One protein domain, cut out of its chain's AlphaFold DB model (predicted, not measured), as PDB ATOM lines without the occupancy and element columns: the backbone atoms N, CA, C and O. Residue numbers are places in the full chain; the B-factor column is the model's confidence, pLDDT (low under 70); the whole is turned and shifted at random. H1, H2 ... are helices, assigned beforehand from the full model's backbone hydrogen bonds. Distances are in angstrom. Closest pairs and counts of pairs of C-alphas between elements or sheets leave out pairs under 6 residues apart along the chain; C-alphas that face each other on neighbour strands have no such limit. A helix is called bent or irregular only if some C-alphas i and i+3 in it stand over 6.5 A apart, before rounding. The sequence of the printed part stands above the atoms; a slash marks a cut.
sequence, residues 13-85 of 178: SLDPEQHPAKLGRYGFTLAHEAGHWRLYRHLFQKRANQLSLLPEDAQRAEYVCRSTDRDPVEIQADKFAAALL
ATOM      1  N   SER A  13      80.908  20.529 -55.366       77.00
ATOM      2  CA  SER A  13      81.150  21.565 -56.377       77.00
ATOM      3  C   SER A  13      79.887  21.960 -57.158       77.00
ATOM      4  O   SER A  13      79.879  22.994 -57.834       77.00
ATOM      5  N   LEU A  14      78.826  21.148 -57.098       76.88
ATOM      6  CA  LEU A  14      77.526  21.406 -57.716       76.88
ATOM      7  C   LEU A  14      76.533  22.099 -56.774       76.88
ATOM      8  O   LEU A  14      75.413  22.352 -57.207       76.88
ATOM      9  N   ASP A  15      76.921  22.408 -55.534       81.62
ATOM     10  CA  ASP A  15      76.045  23.026 -54.537       81.62
ATOM     11  C   ASP A  15      75.400  24.322 -55.079       81.62
ATOM     12  O   ASP A  15      76.114  25.291 -55.375       81.62
ATOM     13  N   PRO A  16      74.063  24.361 -55.246       82.88
ATOM     14  CA  PRO A  16      73.377  25.526 -55.784       82.88
ATOM     15  C   PRO A  16      73.355  26.720 -54.823       82.88
ATOM     16  O   PRO A  16      73.146  27.835 -55.298       82.88
ATOM     17  N   GLU A  17      73.588  26.531 -53.520       84.81
ATOM     18  CA  GLU A  17      73.695  27.646 -52.568       84.81
ATOM     19  C   GLU A  17      74.974  28.457 -52.815       84.81
ATOM     20  O   GLU A  17      74.961  29.687 -52.779       84.81
ATOM     21  N   GLN A  18      76.070  27.773 -53.155       84.06
ATOM     22  CA  GLN A  18      77.359  28.394 -53.478       84.06
ATOM     23  C   GLN A  18      77.469  28.775 -54.959       84.06
ATOM     24  O   GLN A  18      78.127  29.753 -55.328       84.06
ATOM     25  N   HIS A  19      76.818  28.007 -55.834       84.19
ATOM     26  CA  HIS A  19      76.861  28.186 -57.280       84.19
ATOM     27  C   HIS A  19      75.459  28.104 -57.903       84.19
ATOM     28  O   HIS A  19      75.155  27.127 -58.592       84.19
ATOM     29  N   PRO A  20      74.621  29.153 -57.783       83.62
ATOM     30  CA  PRO A  20      73.253  29.145 -58.317       83.62
ATOM     31  C   PRO A  20      73.170  28.795 -59.811       83.62
ATOM     32  O   PRO A  20      72.245  28.120 -60.257       83.62
ATOM     33  N   ALA A  21      74.189  29.168 -60.592       81.62
ATOM     34  CA  ALA A  21      74.292  28.830 -62.014       81.62
ATOM     35  C   ALA A  21      74.403  27.314 -62.298       81.62
ATOM     36  O   ALA A  21      74.178  26.881 -63.430       81.62
ATOM     37  N   LYS A  22      74.753  26.495 -61.298       83.50
ATOM     38  CA  LYS A  22      74.859  25.031 -61.401       83.50
ATOM     39  C   LYS A  22      73.586  24.301 -60.973       83.50
ATOM     40  O   LYS A  22      73.548  23.081 -61.120       83.50
ATOM     41  N   LEU A  23      72.533  25.005 -60.548       85.75
ATOM     42  CA  LEU A  23      71.281  24.403 -60.072       85.75
ATOM     43  C   LEU A  23      70.701  23.360 -61.038       85.75
ATOM     44  O   LEU A  23      70.333  22.269 -60.615       85.75
ATOM     45  N   GLY A  24      70.696  23.638 -62.343       84.69
ATOM     46  CA  GLY A  24      70.200  22.668 -63.322       84.69
ATOM     47  C   GLY A  24      71.075  21.420 -63.466       84.69
ATOM     48  O   GLY A  24      70.555  20.330 -63.697       84.69
ATOM     49  N   ARG A  25      72.399  21.543 -63.286       85.31
ATOM     50  CA  ARG A  25      73.306  20.382 -63.254       85.31
ATOM     51  C   ARG A  25      73.090  19.571 -61.984       85.31
ATOM     52  O   ARG A  25      72.965  18.359 -62.068       85.31
ATOM     53  N   TYR A  26      72.981  20.250 -60.846       86.31
ATOM     54  CA  TYR A  26      72.678  19.632 -59.561       86.31
ATOM     55  C   TYR A  26      71.360  18.846 -59.602       86.31
ATOM     56  O   TYR A  26      71.331  17.664 -59.261       86.31
ATOM     57  N   GLY A  27      70.285  19.463 -60.107       88.50
ATOM     58  CA  GLY A  27      68.985  18.813 -60.268       88.50
ATOM     59  C   GLY A  27      69.039  17.601 -61.200       88.50
ATOM     60  O   GLY A  27      68.449  16.567 -60.890       88.50
ATOM     61  N   PHE A  28      69.790  17.692 -62.305       89.00
ATOM     62  CA  PHE A  28      70.010  16.555 -63.201       89.00
ATOM     63  C   PHE A  28      70.760  15.415 -62.516       89.00
ATOM     64  O   PHE A  28      70.300  14.280 -62.588       89.00
ATOM     65  N   THR A  29      71.854  15.704 -61.805       86.88
ATOM     66  CA  THR A  29      72.607  14.692 -61.054       86.88
ATOM     67  C   THR A  29      71.718  13.996 -60.028       86.88
ATOM     68  O   THR A  29      71.656  12.772 -60.013       86.88
ATOM     69  N   LEU A  30      70.942  14.741 -59.237       88.12
ATOM     70  CA  LEU A  30      70.006  14.140 -58.282       88.12
ATOM     71  C   LEU A  30      68.965  13.242 -58.957       88.12
ATOM     72  O   LEU A  30      68.690  12.142 -58.480       88.12
ATOM     73  N   ALA A  31      68.377  13.704 -60.060       90.12
ATOM     74  CA  ALA A  31      67.379  12.942 -60.796       90.12
ATOM     75  C   ALA A  31      67.979  11.680 -61.444       90.12
ATOM     76  O   ALA A  31      67.321  10.640 -61.471       90.12
ATOM     77  N   HIS A  32      69.222  11.756 -61.919       88.50
ATOM     78  CA  HIS A  32      69.975  10.637 -62.481       88.50
ATOM     79  C   HIS A  32      70.261   9.575 -61.407       88.50
ATOM     80  O   HIS A  32      69.885   8.414 -61.575       88.50
ATOM     81  N   GLU A  33      70.786   9.976 -60.247       85.94
ATOM     82  CA  GLU A  33      71.007   9.076 -59.106       85.94
ATOM     83  C   GLU A  33      69.697   8.462 -58.580       85.94
ATOM     84  O   GLU A  33      69.631   7.278 -58.231       85.94
ATOM     85  N   ALA A  34      68.607   9.238 -58.570       87.62
ATOM     86  CA  ALA A  34      67.281   8.721 -58.246       87.62
ATOM     87  C   ALA A  34      66.814   7.668 -59.265       87.62
ATOM     88  O   ALA A  34      66.166   6.693 -58.879       87.62
ATOM     89  N   GLY A  35      67.165   7.830 -60.544       87.44
ATOM     90  CA  GLY A  35      66.936   6.847 -61.601       87.44
ATOM     91  C   GLY A  35      67.699   5.552 -61.353       87.44
ATOM     92  O   GLY A  35      67.080   4.482 -61.344       87.44
ATOM     93  N   HIS A  36      68.996   5.647 -61.045       85.94
ATOM     94  CA  HIS A  36      69.810   4.496 -60.639       85.94
ATOM     95  C   HIS A  36      69.174   3.745 -59.480       85.94
ATOM     96  O   HIS A  36      68.949   2.532 -59.545       85.94
ATOM     97  N   TRP A  37      68.799   4.474 -58.432       84.88
ATOM     98  CA  TRP A  37      68.174   3.868 -57.269       84.88
ATOM     99  C   TRP A  37      66.807   3.265 -57.593       84.88
ATOM    100  O   TRP A  37      66.506   2.161 -57.153       84.88
ATOM    101  N   ARG A  38      65.960   3.938 -58.376       87.25
ATOM    102  CA  ARG A  38      64.603   3.460 -58.671       87.25
ATOM    103  C   ARG A  38      64.597   2.222 -59.563       87.25
ATOM    104  O   ARG A  38      63.779   1.330 -59.324       87.25
ATOM    105  N   LEU A  39      65.456   2.191 -60.579       84.62
ATOM    106  CA  LEU A  39      65.473   1.157 -61.616       84.62
ATOM    107  C   LEU A  39      66.381  -0.021 -61.242       84.62
ATOM    108  O   LEU A  39      66.027  -1.176 -61.488       84.62
ATOM    109  N   TYR A  40      67.510   0.242 -60.580       81.44
ATOM    110  CA  TYR A  40      68.587  -0.742 -60.420       81.44
ATOM    111  C   TYR A  40      68.929  -1.097 -58.977       81.44
ATOM    112  O   TYR A  40      69.880  -1.844 -58.748       81.44
ATOM    113  N   ARG A  41      68.124  -0.673 -57.988       73.50
ATOM    114  CA  ARG A  41      68.321  -1.008 -56.559       73.50
ATOM    115  C   ARG A  41      68.711  -2.463 -56.297       73.50
ATOM    116  O   ARG A  41      69.565  -2.742 -55.463       73.50
ATOM    117  N   HIS A  42      68.050  -3.384 -56.993       69.25
ATOM    118  CA  HIS A  42      68.219  -4.821 -56.816       69.25
ATOM    119  C   HIS A  42      69.585  -5.330 -57.313       69.25
ATOM    120  O   HIS A  42      70.110  -6.296 -56.762       69.25
ATOM    121  N   LEU A  43      70.180  -4.679 -58.318       66.50
ATOM    122  CA  LEU A  43      71.530  -4.989 -58.795       66.50
ATOM    123  C   LEU A  43      72.579  -4.516 -57.784       66.50
ATOM    124  O   LEU A  43      73.496  -5.270 -57.461       66.50
ATOM    125  N   PHE A  44      72.387  -3.327 -57.204       63.38
ATOM    126  CA  PHE A  44      73.263  -2.801 -56.153       63.38
ATOM    127  C   PHE A  44      73.220  -3.649 -54.877       63.38
ATOM    128  O   PHE A  44      74.262  -3.931 -54.297       63.38
ATOM    129  N   GLN A  45      72.043  -4.135 -54.467       60.09
ATOM    130  CA  GLN A  45      71.918  -5.040 -53.315       60.09
ATOM    131  C   GLN A  45      72.655  -6.369 -53.530       60.09
ATOM    132  O   GLN A  45      73.343  -6.843 -52.629       60.09
ATOM    133  N   LYS A  46      72.558  -6.962 -54.727       57.75
ATOM    134  CA  LYS A  46      73.294  -8.194 -55.055       57.75
ATOM    135  C   LYS A  46      74.808  -7.970 -55.059       57.75
ATOM    136  O   LYS A  46      75.533  -8.815 -54.544       57.75
ATOM    137  N   ARG A  47      75.278  -6.839 -55.595       56.62
ATOM    138  CA  ARG A  47      76.708  -6.501 -55.665       56.62
ATOM    139  C   ARG A  47      77.299  -6.177 -54.291       56.62
ATOM    140  O   ARG A  47      78.355  -6.703 -53.963       56.62
ATOM    141  N   ALA A  48      76.584  -5.416 -53.463       55.03
ATOM    142  CA  ALA A  48      76.973  -5.135 -52.080       55.03
ATOM    143  C   ALA A  48      77.067  -6.422 -51.240       55.03
ATOM    144  O   ALA A  48      78.032  -6.613 -50.504       55.03
ATOM    145  N   ASN A  49      76.120  -7.351 -51.417       52.91
ATOM    146  CA  ASN A  49      76.156  -8.652 -50.746       52.91
ATOM    147  C   ASN A  49      77.309  -9.550 -51.240       52.91
ATOM    148  O   ASN A  49      77.812 -10.359 -50.468       52.91
ATOM    149  N   GLN A  50      77.742  -9.412 -52.499       52.56
ATOM    150  CA  GLN A  50      78.913 -10.121 -53.039       52.56
ATOM    151  C   GLN A  50      80.243  -9.502 -52.577       52.56
ATOM    152  O   GLN A  50      81.178 -10.235 -52.277       52.56
ATOM    153  N   LEU A  51      80.331  -8.170 -52.486       51.84
ATOM    154  CA  LEU A  51      81.508  -7.444 -51.983       51.84
ATOM    155  C   LEU A  51      81.737  -7.664 -50.485       51.84
ATOM    156  O   LEU A  51      82.882  -7.695 -50.051       51.84
ATOM    157  N   SER A  52      80.673  -7.898 -49.712       51.22
ATOM    158  CA  SER A  52      80.760  -8.244 -48.287       51.22
ATOM    159  C   SER A  52      81.459  -9.590 -48.008       51.22
ATOM    160  O   SER A  52      81.673  -9.917 -46.844       51.22
ATOM    161  N   LEU A  53      81.798 -10.372 -49.044       51.91
ATOM    162  CA  LEU A  53      82.595 -11.606 -48.953       51.91
ATOM    163  C   LEU A  53      84.102 -11.375 -49.185       51.91
ATOM    164  O   LEU A  53      84.875 -12.331 -49.152       51.91
ATOM    165  N   LEU A  54      84.525 -10.134 -49.443       47.84
ATOM    166  CA  LEU A  54      85.924  -9.738 -49.623       47.84
ATOM    167  C   LEU A  54      86.398  -8.902 -48.411       47.84
ATOM    168  O   LEU A  54      85.558  -8.304 -47.740       47.84
ATOM    169  N   PRO A  55      87.713  -8.862 -48.104       40.91
ATOM    170  CA  PRO A  55      88.244  -8.194 -46.908       40.91
ATOM    171  C   PRO A  55      87.837  -6.712 -46.791       40.91
ATOM    172  O   PRO A  55      87.695  -6.020 -47.802       40.91
ATOM    173  N   GLU A  56      87.677  -6.237 -45.548       48.19
ATOM    174  CA  GLU A  56      87.110  -4.929 -45.147       48.19
ATOM    175  C   GLU A  56      87.772  -3.693 -45.790       48.19
ATOM    176  O   GLU A  56      87.156  -2.630 -45.888       48.19
ATOM    177  N   ASP A  57      88.983  -3.841 -46.320       40.97
ATOM    178  CA  ASP A  57      89.773  -2.805 -46.991       40.97
ATOM    179  C   ASP A  57      89.151  -2.344 -48.329       40.97
ATOM    180  O   ASP A  57      89.560  -1.341 -48.923       40.97
ATOM    181  N   ALA A  58      88.141  -3.071 -48.822       43.06
ATOM    182  CA  ALA A  58      87.422  -2.789 -50.059       43.06
ATOM    183  C   ALA A  58      86.219  -1.839 -49.888       43.06
ATOM    184  O   ALA A  58      85.426  -1.697 -50.821       43.06
ATOM    185  N   GLN A  59      86.094  -1.122 -48.763       40.56
ATOM    186  CA  GLN A  59      85.164   0.014 -48.622       40.56
ATOM    187  C   GLN A  59      85.621   1.237 -49.443       40.56
ATOM    188  O   GLN A  59      85.635   2.378 -48.981       40.56
ATOM    189  N   ARG A  60      85.965   1.040 -50.718       38.66
ATOM    190  CA  ARG A  60      85.872   2.134 -51.677       38.66
ATOM    191  C   ARG A  60      84.393   2.408 -51.829       38.66
ATOM    192  O   ARG A  60      83.681   1.599 -52.418       38.66
ATOM    193  N   ALA A  61      83.955   3.545 -51.285       39.47
ATOM    194  CA  ALA A  61      82.695   4.173 -51.640       39.47
ATOM    195  C   ALA A  61      82.437   3.884 -53.119       39.47
ATOM    196  O   ALA A  61      83.254   4.271 -53.955       39.47
ATOM    197  N   GLU A  62      81.388   3.108 -53.413       44.09
ATOM    198  CA  GLU A  62      81.033   2.725 -54.778       44.09
ATOM    199  C   GLU A  62      80.762   4.015 -55.561       44.09
ATOM    200  O   GLU A  62      79.659   4.564 -55.529       44.09
ATOM    201  N   TYR A  63      81.821   4.553 -56.161       42.38
ATOM    202  CA  TYR A  63      81.806   5.477 -57.273       42.38
ATOM    203  C   TYR A  63      81.521   4.587 -58.473       42.38
ATOM    204  O   TYR A  63      82.435   4.040 -59.097       42.38
ATOM    205  N   VAL A  64      80.236   4.359 -58.734       45.25
ATOM    206  CA  VAL A  64      79.766   3.704 -59.956       45.25
ATOM    207  C   VAL A  64      79.957   4.713 -61.080       45.25
ATOM    208  O   VAL A  64      79.052   5.417 -61.481       45.25
ATOM    209  N   CYS A  65      81.208   4.888 -61.483       48.97
ATOM    210  CA  CYS A  65      81.592   5.753 -62.585       48.97
ATOM    211  C   CYS A  65      82.949   5.278 -63.103       48.97
ATOM    212  O   CYS A  65      83.961   5.963 -62.972       48.97
ATOM    213  N   ARG A  66      83.004   4.042 -63.613       38.59
ATOM    214  CA  ARG A  66      84.180   3.515 -64.326       38.59
ATOM    215  C   ARG A  66      83.772   2.549 -65.433       38.59
ATOM    216  O   ARG A  66      84.196   1.401 -65.451       38.59
ATOM    217  N   SER A  67      82.981   3.024 -66.380       40.06
ATOM    218  CA  SER A  67      82.973   2.444 -67.720       40.06
ATOM    219  C   SER A  67      82.696   3.559 -68.714       40.06
ATOM    220  O   SER A  67      81.691   4.252 -68.637       40.06
ATOM    221  N   THR A  68      83.663   3.770 -69.600       43.66
ATOM    222  CA  THR A  68      83.668   4.766 -70.679       43.66
ATOM    223  C   THR A  68      82.728   4.410 -71.833       43.66
ATOM    224  O   THR A  68      82.585   5.196 -72.764       43.66
ATOM    225  N   ASP A  69      82.058   3.261 -71.754       47.28
ATOM    226  CA  ASP A  69      81.014   2.843 -72.678       47.28
ATOM    227  C   ASP A  69      79.645   3.200 -72.104       47.28
ATOM    228  O   ASP A  69      79.412   3.046 -70.904       47.28
ATOM    229  N   ARG A  70      78.737   3.690 -72.959       57.16
ATOM    230  CA  ARG A  70      77.355   4.030 -72.590       57.16
ATOM    231  C   ARG A  70      76.595   2.772 -72.155       57.16
ATOM    232  O   ARG A  70      75.865   2.177 -72.948       57.16
ATOM    233  N   ASP A  71      76.784   2.375 -70.905       77.62
ATOM    234  CA  ASP A  71      76.068   1.279 -70.268       77.62
ATOM    235  C   ASP A  71      74.551   1.539 -70.399       77.62
ATOM    236  O   ASP A  71      74.091   2.660 -70.137       77.62
ATOM    237  N   PRO A  72      73.742   0.548 -70.830       83.94
ATOM    238  CA  PRO A  72      72.286   0.652 -70.826       83.94
ATOM    239  C   PRO A  72      71.695   1.195 -69.518       83.94
ATOM    240  O   PRO A  72      70.641   1.832 -69.567       83.94
ATOM    241  N   VAL A  73      72.361   0.955 -68.384       84.94
ATOM    242  CA  VAL A  73      72.006   1.477 -67.058       84.94
ATOM    243  C   VAL A  73      72.107   3.005 -67.006       84.94
ATOM    244  O   VAL A  73      71.124   3.665 -66.669       84.94
ATOM    245  N   GLU A  74      73.231   3.578 -67.436       84.56
ATOM    246  CA  GLU A  74      73.449   5.032 -67.486       84.56
ATOM    247  C   GLU A  74      72.473   5.719 -68.449       84.56
ATOM    248  O   GLU A  74      71.840   6.720 -68.111       84.56
ATOM    249  N   ILE A  75      72.253   5.124 -69.629       86.12
ATOM    250  CA  ILE A  75      71.288   5.647 -70.610       86.12
ATOM    251  C   ILE A  75      69.875   5.698 -70.012       86.12
ATOM    252  O   ILE A  75      69.101   6.622 -70.279       86.12
ATOM    253  N   GLN A  76      69.488   4.674 -69.257       89.94
ATOM    254  CA  GLN A  76      68.168   4.613 -68.638       89.94
ATOM    255  C   GLN A  76      68.046   5.578 -67.455       89.94
ATOM    256  O   GLN A  76      66.987   6.192 -67.313       89.94
ATOM    257  N   ALA A  77      69.107   5.776 -66.669       88.94
ATOM    258  CA  ALA A  77      69.158   6.798 -65.626       88.94
ATOM    259  C   ALA A  77      69.028   8.217 -66.213       88.94
ATOM    260  O   ALA A  77      68.198   8.999 -65.745       88.94
ATOM    261  N   ASP A  78      69.715   8.518 -67.318       88.81
ATOM    262  CA  ASP A  78      69.568   9.786 -68.045       88.81
ATOM    263  C   ASP A  78      68.146   9.993 -68.580       88.81
ATOM    264  O   ASP A  78      67.559  11.073 -68.446       88.81
ATOM    265  N   LYS A  79      67.546   8.948 -69.166       89.94
ATOM    266  CA  LYS A  79      66.150   8.990 -69.634       89.94
ATOM    267  C   LYS A  79      65.179   9.220 -68.481       89.94
ATOM    268  O   LYS A  79      64.221   9.979 -68.644       89.94
ATOM    269  N   PHE A  80      65.418   8.584 -67.335       92.75
ATOM    270  CA  PHE A  80      64.633   8.788 -66.123       92.75
ATOM    271  C   PHE A  80      64.742  10.238 -65.645       92.75
ATOM    272  O   PHE A  80      63.715  10.893 -65.463       92.75
ATOM    273  N   ALA A  81      65.962  10.770 -65.536       92.81
ATOM    274  CA  ALA A  81      66.210  12.145 -65.123       92.81
ATOM    275  C   ALA A  81      65.511  13.152 -66.044       92.81
ATOM    276  O   ALA A  81      64.797  14.042 -65.580       92.81
ATOM    277  N   ALA A  82      65.633  12.966 -67.361       92.19
ATOM    278  CA  ALA A  82      64.971  13.810 -68.348       92.19
ATOM    279  C   ALA A  82      63.438  13.747 -68.240       92.19
ATOM    280  O   ALA A  82      62.771  14.773 -68.366       92.19
ATOM    281  N   ALA A  83      62.858  12.566 -68.008       93.00
ATOM    282  CA  ALA A  83      61.413  12.416 -67.849       93.00
ATOM    283  C   ALA A  83      60.896  13.025 -66.538       93.00
ATOM    284  O   ALA A  83      59.799  13.584 -66.534       93.00
ATOM    285  N   LEU A  84      61.687  12.936 -65.464       95.50
ATOM    286  CA  LEU A  84      61.366  13.500 -64.156       95.50
ATOM    287  C   LEU A  84      61.437  15.032 -64.168       95.50
ATOM    288  O   LEU A  84      60.507  15.688 -63.709       95.50
ATOM    289  N   LEU A  85      62.512  15.599 -64.724       96.31
ATOM    290  CA  LEU A  85      62.732  17.050 -64.766       96.31
ATOM    291  C   LEU A  85      61.925  17.750 -65.858       96.31
ATOM    292  O   LEU A  85      61.556  18.911 -65.708       96.31
TER     293      LEU A  85
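Overview. This is residues 13 to 85 of the 178 residues of the protein "ImmA/IrrE family metallo-endopeptidase" of Planctomycetaceae bacterium (UniProt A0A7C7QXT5). One long helix, H1, is bent into an L of two arms, and a shorter helix, H2, crosses over the first arm, H1a, and packs on it. The second arm, H1b, packs on no helix; from its end a long loop leads back to H2, and residues 52 to 58 and 66 to 72 stick out from the body. The printed part has 73 residues with two named helices, H1 then H2, and no named strand; its class is all helix. The whole is loose, with a radius of gyration of the C-alphas of 14.7 A, and elongated, spanning 43 by 27 by 22 A.

Arrangement. Begin with H1, residues 20 to 51, assigned as one helix by its hydrogen bonds but bent: C-alphas 39 and 42 are 8.1 A apart. Its arms, H1a at residues 20 to 39 and H1b at residues 42 to 51, are about perpendicular, at 83 degrees. Look next at H2, residues 72 to 85, which touches H1a; their closest C-alphas, of Ala 31 and Ala 81, are 4.6 A apart. H1a and H2 run opposite ways at a steep tilt of 56 degrees. H1b and H2 are apart. In H1b and H2 every O i to N i+4 pair is within hydrogen-bond range; in H1a 14 of 16 are.

Along the chain. Find C-alpha 20 at (73.253, 29.145, -58.317); from there H1a runs 29.2 A to C-alpha 39. H1a is itself irregular, with C-alphas 21 and 24 standing 7.5 A apart. H1b runs 14.4 A from C-alpha 42 at (68.219, -4.821, -56.816) to C-alpha 51. H2 runs 19.9 A from C-alpha 72 to C-alpha 85 at (62.732, 17.050, -64.766).

Size, cuts and confidence. The farthest C-alphas, of Ala 21 and Leu 53, are 43.3 A apart. The printed part has no cut. The link from H1 to H2, 20 residues, is long. In the B-factor column the mean pLDDT of the printed part is 71.6, and residues 42 to 70 are under 70.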